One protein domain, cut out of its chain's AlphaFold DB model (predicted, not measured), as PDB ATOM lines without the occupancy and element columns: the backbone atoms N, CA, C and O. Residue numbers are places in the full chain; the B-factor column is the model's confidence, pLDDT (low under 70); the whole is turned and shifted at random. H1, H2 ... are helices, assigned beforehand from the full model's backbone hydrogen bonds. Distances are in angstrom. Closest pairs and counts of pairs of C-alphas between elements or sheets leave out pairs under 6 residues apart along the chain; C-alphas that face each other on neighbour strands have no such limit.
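AT A GLANCE: This is residues 490 to 545 of the 664 residues of the protein "PpiC domain-containing protein" of Tenericutes bacterium ADurb.BinA155 (UniProt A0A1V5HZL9). The printed part has little regular structure: it is a winding chain of loops with two short helices set well apart, H2 at one end of the longest axis. Near the other end a loop folds back on itself, with residues 518 to 519 paired antiparallel with residues 527 to 528. It has 56 residues, of which the named helices, H1 then H2, hold 10, with no named strand; the class is all helix. It is compact, with a radius of gyration of the C-alphas of 11.3 A and spans of 33 by 22 by 20 A.

IN THESE COORDINATES: Residues 490 to 501 hold no named element. H1, residues 502 to 505, begins at C-alpha 502 (103.721, 104.837, 164.354). H2, residues 540 to 545, is 8.9 A long and ends at C-alpha 545 (107.392, 117.020, 149.318).

HOW THE PARTS SIT: H1 and H2 are apart. In H2 every O i to N i+4 pair is within hydrogen-bond range; H1 is too short for such a pair.

THE WHOLE: The C-alphas farthest apart, of Asp 492 and Asp 541, are 33.7 A apart. The printed part has no cut. The link from H1 to H2, 34 residues, is long. Residues 492, 494 and 495 have pLDDT under 70.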
ATOM      1  N   THR A 490      93.652 100.051 169.823       75.06
ATOM      2  CA  THR A 490      94.297  98.773 170.151       75.06
ATOM      3  C   THR A 490      94.740  98.038 168.888       75.06
ATOM      4  O   THR A 490      94.240  98.299 167.791       75.06
ATOM      5  N   THR A 491      95.639  97.061 169.039       71.25
ATOM      6  CA  THR A 491      96.085  96.193 167.937       71.25
ATOM      7  C   THR A 491      94.917  95.523 167.208       71.25
ATOM      8  O   THR A 491      94.892  95.518 165.981       71.25
ATOM      9  N   ASP A 492      93.906  95.040 167.935       65.12
ATOM     10  CA  ASP A 492      92.745  94.354 167.347       65.12
ATOM     11  C   ASP A 492      91.863  95.285 166.490       65.12
ATOM     12  O   ASP A 492      91.119  94.827 165.621       65.12
ATOM     13  N   GLN A 493      91.946  96.602 166.701       70.25
ATOM     14  CA  GLN A 493      91.197  97.605 165.937       70.25
ATOM     15  C   GLN A 493      91.940  98.064 164.671       70.25
ATOM     16  O   GLN A 493      91.323  98.691 163.798       70.25
ATOM     17  N   SER A 494      93.232  97.729 164.534       65.94
ATOM     18  CA  SER A 494      94.101  98.367 163.543       65.94
ATOM     19  C   SER A 494      93.820  97.954 162.094       65.94
ATOM     20  O   SER A 494      94.026  98.722 161.157       65.94
ATOM     21  N   THR A 495      93.308  96.741 161.875       68.44
ATOM     22  CA  THR A 495      93.113  96.194 160.520       68.44
ATOM     23  C   THR A 495      91.807  96.635 159.857       68.44
ATOM     24  O   THR A 495      91.680  96.554 158.633       68.44
ATOM     25  N   ALA A 496      90.832  97.087 160.650       75.50
ATOM     26  CA  ALA A 496      89.477  97.410 160.195       75.50
ATOM     27  C   ALA A 496      89.187  98.919 160.120       75.50
ATOM     28  O   ALA A 496      88.121  99.320 159.647       75.50
ATOM     29  N   SER A 497      90.109  99.765 160.584       81.31
ATOM     30  CA  SER A 497      89.897 101.208 160.704       81.31
ATOM     31  C   SER A 497      91.157 102.011 160.376       81.31
ATOM     32  O   SER A 497      92.258 101.466 160.346       81.31
ATOM     33  N   ASP A 498      90.991 103.304 160.094       86.25
ATOM     34  CA  ASP A 498      92.081 104.206 159.701       86.25
ATOM     35  C   ASP A 498      92.999 104.546 160.884       86.25
ATOM     36  O   ASP A 498      92.861 105.581 161.534       86.25
ATOM     37  N   THR A 499      93.882 103.611 161.227       86.00
ATOM     38  CA  THR A 499      94.576 103.584 162.523       86.00
ATOM     39  C   THR A 499      96.014 103.104 162.371       86.00
ATOM     40  O   THR A 499      96.402 102.063 162.907       86.00
ATOM     41  N   PRO A 500      96.836 103.853 161.618       90.56
ATOM     42  CA  PRO A 500      98.202 103.443 161.355       90.56
ATOM     43  C   PRO A 500      99.003 103.326 162.651       90.56
ATOM     44  O   PRO A 500      98.902 104.161 163.567       90.56
ATOM     45  N   THR A 501      99.862 102.311 162.686       91.31
ATOM     46  CA  THR A 501     100.967 102.245 163.636       91.31
ATOM     47  C   THR A 501     101.887 103.460 163.482       91.31
ATOM     48  O   THR A 501     101.852 104.153 162.466       91.31
ATOM     49  N   ILE A 502     102.762 103.725 164.454       91.56
ATOM     50  CA  ILE A 502     103.721 104.837 164.354       91.56
ATOM     51  C   ILE A 502     104.639 104.706 163.124       91.56
ATOM     52  O   ILE A 502     104.927 105.700 162.458       91.56
ATOM     53  N   SER A 503     105.030 103.475 162.775       93.00
ATOM     54  CA  SER A 503     105.830 103.167 161.581       93.00
ATOM     55  C   SER A 503     105.040 103.418 160.289       93.00
ATOM     56  O   SER A 503     105.531 104.089 159.380       93.00
ATOM     57  N   GLU A 504     103.777 102.985 160.226       93.88
ATOM     58  CA  GLU A 504     102.898 103.255 159.077       93.88
ATOM     59  C   GLU A 504     102.577 104.749 158.929       93.88
ATOM     60  O   GLU A 504     102.546 105.273 157.815       93.88
ATOM     61  N   TYR A 505     102.367 105.457 160.040       95.44
ATOM     62  CA  TYR A 505     102.072 106.887 160.036       95.44
ATOM     63  C   TYR A 505     103.231 107.697 159.451       95.44
ATOM     64  O   TYR A 505     103.019 108.618 158.660       95.44
ATOM     65  N   TYR A 506     104.457 107.311 159.797       96.00
ATOM     66  CA  TYR A 506     105.698 107.865 159.273       96.00
ATOM     67  C   TYR A 506     106.255 107.024 158.109       96.00
ATOM     68  O   TYR A 506     107.447 106.725 158.015       96.00
ATOM     69  N   THR A 507     105.382 106.640 157.179       95.31
ATOM     70  CA  THR A 507     105.793 105.935 155.963       95.31
ATOM     71  C   THR A 507     106.639 106.819 155.036       95.31
ATOM     72  O   THR A 507     106.431 108.028 154.920       95.31
ATOM     73  N   THR A 508     107.571 106.208 154.301       94.75
ATOM     74  CA  THR A 508     108.362 106.870 153.246       94.75
ATOM     75  C   THR A 508     107.740 106.716 151.857       94.75
ATOM     76  O   THR A 508     108.425 106.865 150.845       94.75
ATOM     77  N   LYS A 509     106.441 106.412 151.793       94.94
ATOM     78  CA  LYS A 509     105.679 106.174 150.562       94.94
ATOM     79  C   LYS A 509     104.569 107.207 150.399       94.94
ATOM     80  O   LYS A 509     104.047 107.726 151.383       94.94
ATOM     81  N   VAL A 510     104.173 107.494 149.162       94.56
ATOM     82  CA  VAL A 510     102.949 108.266 148.870       94.56
ATOM     83  C   VAL A 510     101.774 107.325 148.558       94.56
ATOM     84  O   VAL A 510     102.010 106.172 148.206       94.56
ATOM     85  N   PRO A 511     100.501 107.772 148.636       93.06
ATOM     86  CA  PRO A 511      99.339 106.888 148.460       93.06
ATOM     87  C   PRO A 511      99.301 106.072 147.157       93.06
ATOM     88  O   PRO A 511      98.669 105.012 147.116       93.06
ATOM     89  N   THR A 512      99.957 106.564 146.102       91.56
ATOM     90  CA  THR A 512     100.075 105.903 144.793       91.56
ATOM     91  C   THR A 512     101.150 104.823 144.734       91.56
ATOM     92  O   THR A 512     101.170 104.073 143.766       91.56
ATOM     93  N   ASP A 513     102.045 104.760 145.718       93.81
ATOM     94  CA  ASP A 513     103.146 103.801 145.742       93.81
ATOM     95  C   ASP A 513     102.671 102.426 146.232       93.81
ATOM     96  O   ASP A 513     101.766 102.300 147.073       93.81
ATOM     97  N   ASP A 514     103.338 101.382 145.745       92.50
ATOM     98  CA  ASP A 514     103.102 100.012 146.182       92.50
ATOM     99  C   ASP A 514     103.540  99.803 147.639       92.50
ATOM    100  O   ASP A 514     104.619 100.207 148.091       92.50
ATOM    101  N   GLY A 515     102.673  99.141 148.408       90.69
ATOM    102  CA  GLY A 515     102.874  98.912 149.838       90.69
ATOM    103  C   GLY A 515     102.775 100.178 150.692       90.69
ATOM    104  O   GLY A 515     103.365 100.209 151.769       90.69
ATOM    105  N   TYR A 516     102.095 101.225 150.212       94.31
ATOM    106  CA  TYR A 516     101.591 102.290 151.081       94.31
ATOM    107  C   TYR A 516     100.559 101.717 152.075       94.31
ATOM    108  O   TYR A 516      99.730 100.915 151.632       94.31
ATOM    109  N   PRO A 517     100.550 102.136 153.356       93.38
ATOM    110  CA  PRO A 517      99.658 101.581 154.376       93.38
ATOM    111  C   PRO A 517      98.166 101.617 154.005       93.38
ATOM    112  O   PRO A 517      97.638 102.622 153.512       93.38
ATOM    113  N   THR A 518      97.466 100.507 154.248       92.44
ATOM    114  CA  THR A 518      96.034 100.346 153.956       92.44
ATOM    115  C   THR A 518      95.317  99.605 155.070       92.44
ATOM    116  O   THR A 518      95.862  98.646 155.607       92.44
ATOM    117  N   TYR A 519      94.063  99.970 155.323       88.75
ATOM    118  CA  TYR A 519      93.140  99.217 156.171       88.75
ATOM    119  C   TYR A 519      91.973  98.686 155.332       88.75
ATOM    120  O   TYR A 519      91.634  99.262 154.294       88.75
ATOM    121  N   THR A 520      91.337  97.598 155.770       88.25
ATOM    122  CA  THR A 520      90.157  97.045 155.090       88.25
ATOM    123  C   THR A 520      88.934  97.257 155.977       88.25
ATOM    124  O   THR A 520      88.729  96.484 156.913       88.25
ATOM    125  N   PRO A 521      88.112  98.294 155.723       82.94
ATOM    126  CA  PRO A 521      86.863  98.487 156.446       82.94
ATOM    127  C   PRO A 521      85.930  97.287 156.267       82.94
ATOM    128  O   PRO A 521      86.050  96.518 155.313       82.94
ATOM    129  N   THR A 522      84.915  97.186 157.124       79.25
ATOM    130  CA  THR A 522      83.867  96.152 157.047       79.25
ATOM    131  C   THR A 522      83.167  96.094 155.679       79.25
ATOM    132  O   THR A 522      82.610  95.063 155.316       79.25
ATOM    133  N   SER A 523      83.221  97.173 154.887       76.12
ATOM    134  CA  SER A 523      82.725  97.227 153.504       76.12
ATOM    135  C   SER A 523      83.564  96.434 152.488       76.12
ATOM    136  O   SER A 523      83.138  96.290 151.345       76.12
ATOM    137  N   GLY A 524      84.728  95.905 152.880       83.38
ATOM    138  CA  GLY A 524      85.514  94.924 152.124       83.38
ATOM    139  C   GLY A 524      86.557  95.487 151.153       83.38
ATOM    140  O   GLY A 524      87.340  94.712 150.608       83.38
ATOM    141  N   THR A 525      86.620  96.806 150.946       87.19
ATOM    142  CA  THR A 525      87.568  97.423 149.998       87.19
ATOM    143  C   THR A 525      88.750  98.057 150.720       87.19
ATOM    144  O   THR A 525      88.569  99.030 151.453       87.19
ATOM    145  N   ALA A 526      89.963  97.564 150.455       88.25
ATOM    146  CA  ALA A 526      91.198  98.138 150.987       88.25
ATOM    147  C   ALA A 526      91.284  99.646 150.691       88.25
ATOM    148  O   ALA A 526      91.207 100.085 149.541       88.25
ATOM    149  N   THR A 527      91.438 100.437 151.747       91.00
ATOM    150  CA  THR A 527      91.454 101.899 151.719       91.00
ATOM    151  C   THR A 527      92.780 102.402 152.278       91.00
ATOM    152  O   THR A 527      93.361 101.798 153.175       91.00
ATOM    153  N   LYS A 528      93.299 103.496 151.714       91.50
ATOM    154  CA  LYS A 528      94.570 104.107 152.129       91.50
ATOM    155  C   LYS A 528      94.424 104.716 153.525       91.50
ATOM    156  O   LYS A 528      93.463 105.445 153.754       91.50
ATOM    157  N   MET A 529      95.374 104.433 154.414       91.88
ATOM    158  CA  MET A 529      95.402 105.042 155.748       91.88
ATOM    159  C   MET A 529      95.777 106.533 155.681       91.88
ATOM    160  O   MET A 529      96.414 106.993 154.725       91.88
ATOM    161  N   THR A 530      95.405 107.287 156.710       91.44
ATOM    162  CA  THR A 530      95.827 108.667 156.950       91.44
ATOM    163  C   THR A 530      97.156 108.674 157.702       91.44
ATOM    164  O   THR A 530      97.240 108.369 158.883       91.44
ATOM    165  N   THR A 531      98.214 109.062 157.005       94.12
ATOM    166  CA  THR A 531      99.613 109.135 157.454       94.12
ATOM    167  C   THR A 531     100.085 110.591 157.488       94.12
ATOM    168  O   THR A 531      99.404 111.471 156.957       94.12
ATOM    169  N   TYR A 532     101.297 110.857 157.982       94.69
ATOM    170  CA  TYR A 532     101.931 112.180 157.877       94.69
ATOM    171  C   TYR A 532     101.903 112.739 156.436       94.69
ATOM    172  O   TYR A 532     101.612 113.912 156.199       94.69
ATOM    173  N   VAL A 533     102.126 111.875 155.442       94.00
ATOM    174  CA  VAL A 533     102.265 112.259 154.029       94.00
ATOM    175  C   VAL A 533     100.965 112.785 153.408       94.00
ATOM    176  O   VAL A 533     101.023 113.669 152.547       94.00
ATOM    177  N   ASN A 534      99.799 112.277 153.817       91.81
ATOM    178  CA  ASN A 534      98.483 112.614 153.246       91.81
ATOM    179  C   ASN A 534      97.485 113.194 154.266       91.81
ATOM    180  O   ASN A 534      96.333 113.414 153.894       91.81
ATOM    181  N   PHE A 535      97.920 113.479 155.501       89.25
ATOM    182  CA  PHE A 535      97.088 114.051 156.567       89.25
ATOM    183  C   PHE A 535      96.341 115.311 156.108       89.25
ATOM    184  O   PHE A 535      95.123 115.404 156.245       89.25
ATOM    185  N   ILE A 536      97.048 116.242 155.458       85.44
ATOM    186  CA  ILE A 536      96.395 117.343 154.733       85.44
ATOM    187  C   ILE A 536      96.181 116.900 153.295       85.44
ATOM    188  O   ILE A 536      97.153 116.721 152.557       85.44
ATOM    189  N   LYS A 537      94.924 116.743 152.885       75.50
ATOM    190  CA  LYS A 537      94.573 116.343 151.520       75.50
ATOM    191  C   LYS A 537      94.829 117.501 150.551       75.50
ATOM    192  O   LYS A 537      94.001 118.395 150.411       75.50
ATOM    193  N   GLN A 538      95.992 117.482 149.907       74.38
ATOM    194  CA  GLN A 538      96.421 118.450 148.892       74.38
ATOM    195  C   GLN A 538      96.767 117.718 147.580       74.38
ATOM    196  O   GLN A 538      96.278 116.619 147.313       74.38
ATOM    197  N   THR A 539      97.591 118.332 146.731       77.00
ATOM    198  CA  THR A 539      98.062 117.748 145.471       77.00
ATOM    199  C   THR A 539      99.039 116.589 145.703       77.00
ATOM    200  O   THR A 539      99.692 116.497 146.744       77.00
ATOM    201  N   SER A 540      99.203 115.724 144.699       81.38
ATOM    202  CA  SER A 540     100.196 114.639 144.718       81.38
ATOM    203  C   SER A 540     101.634 115.137 144.930       81.38
ATOM    204  O   SER A 540     102.427 114.459 145.582       81.38
ATOM    205  N   ASP A 541     101.970 116.332 144.439       86.06
ATOM    206  CA  ASP A 541     103.284 116.951 144.652       86.06
ATOM    207  C   ASP A 541     103.509 117.352 146.114       86.06
ATOM    208  O   ASP A 541     104.617 117.215 146.634       86.06
ATOM    209  N   SER A 542     102.447 117.757 146.815       86.12
ATOM    210  CA  SER A 542     102.507 118.074 148.247       86.12
ATOM    211  C   SER A 542     102.823 116.824 149.075       86.12
ATOM    212  O   SER A 542     103.616 116.877 150.016       86.12
ATOM    213  N   TYR A 543     102.276 115.669 148.680       91.94
ATOM    214  CA  TYR A 543     102.592 114.380 149.304       91.94
ATOM    215  C   TYR A 543     104.062 114.006 149.102       91.94
ATOM    216  O   TYR A 543     104.746 113.657 150.063       91.94
ATOM    217  N   LYS A 544     104.580 114.142 147.875       92.19
ATOM    218  CA  LYS A 544     105.999 113.878 147.585       92.19
ATOM    219  C   LYS A 544     106.920 114.784 148.395       92.19
ATOM    220  O   LYS A 544     107.880 114.286 148.963       92.19
ATOM    221  N   LYS A 545     106.597 116.076 148.522       91.75
ATOM    222  CA  LYS A 545     107.392 117.020 149.318       91.75
ATOM    223  C   LYS A 545     107.478 116.607 150.792       91.75
ATOM    224  O   LYS A 545     108.574 116.587 151.338       91.75
TER     225      LYS A 545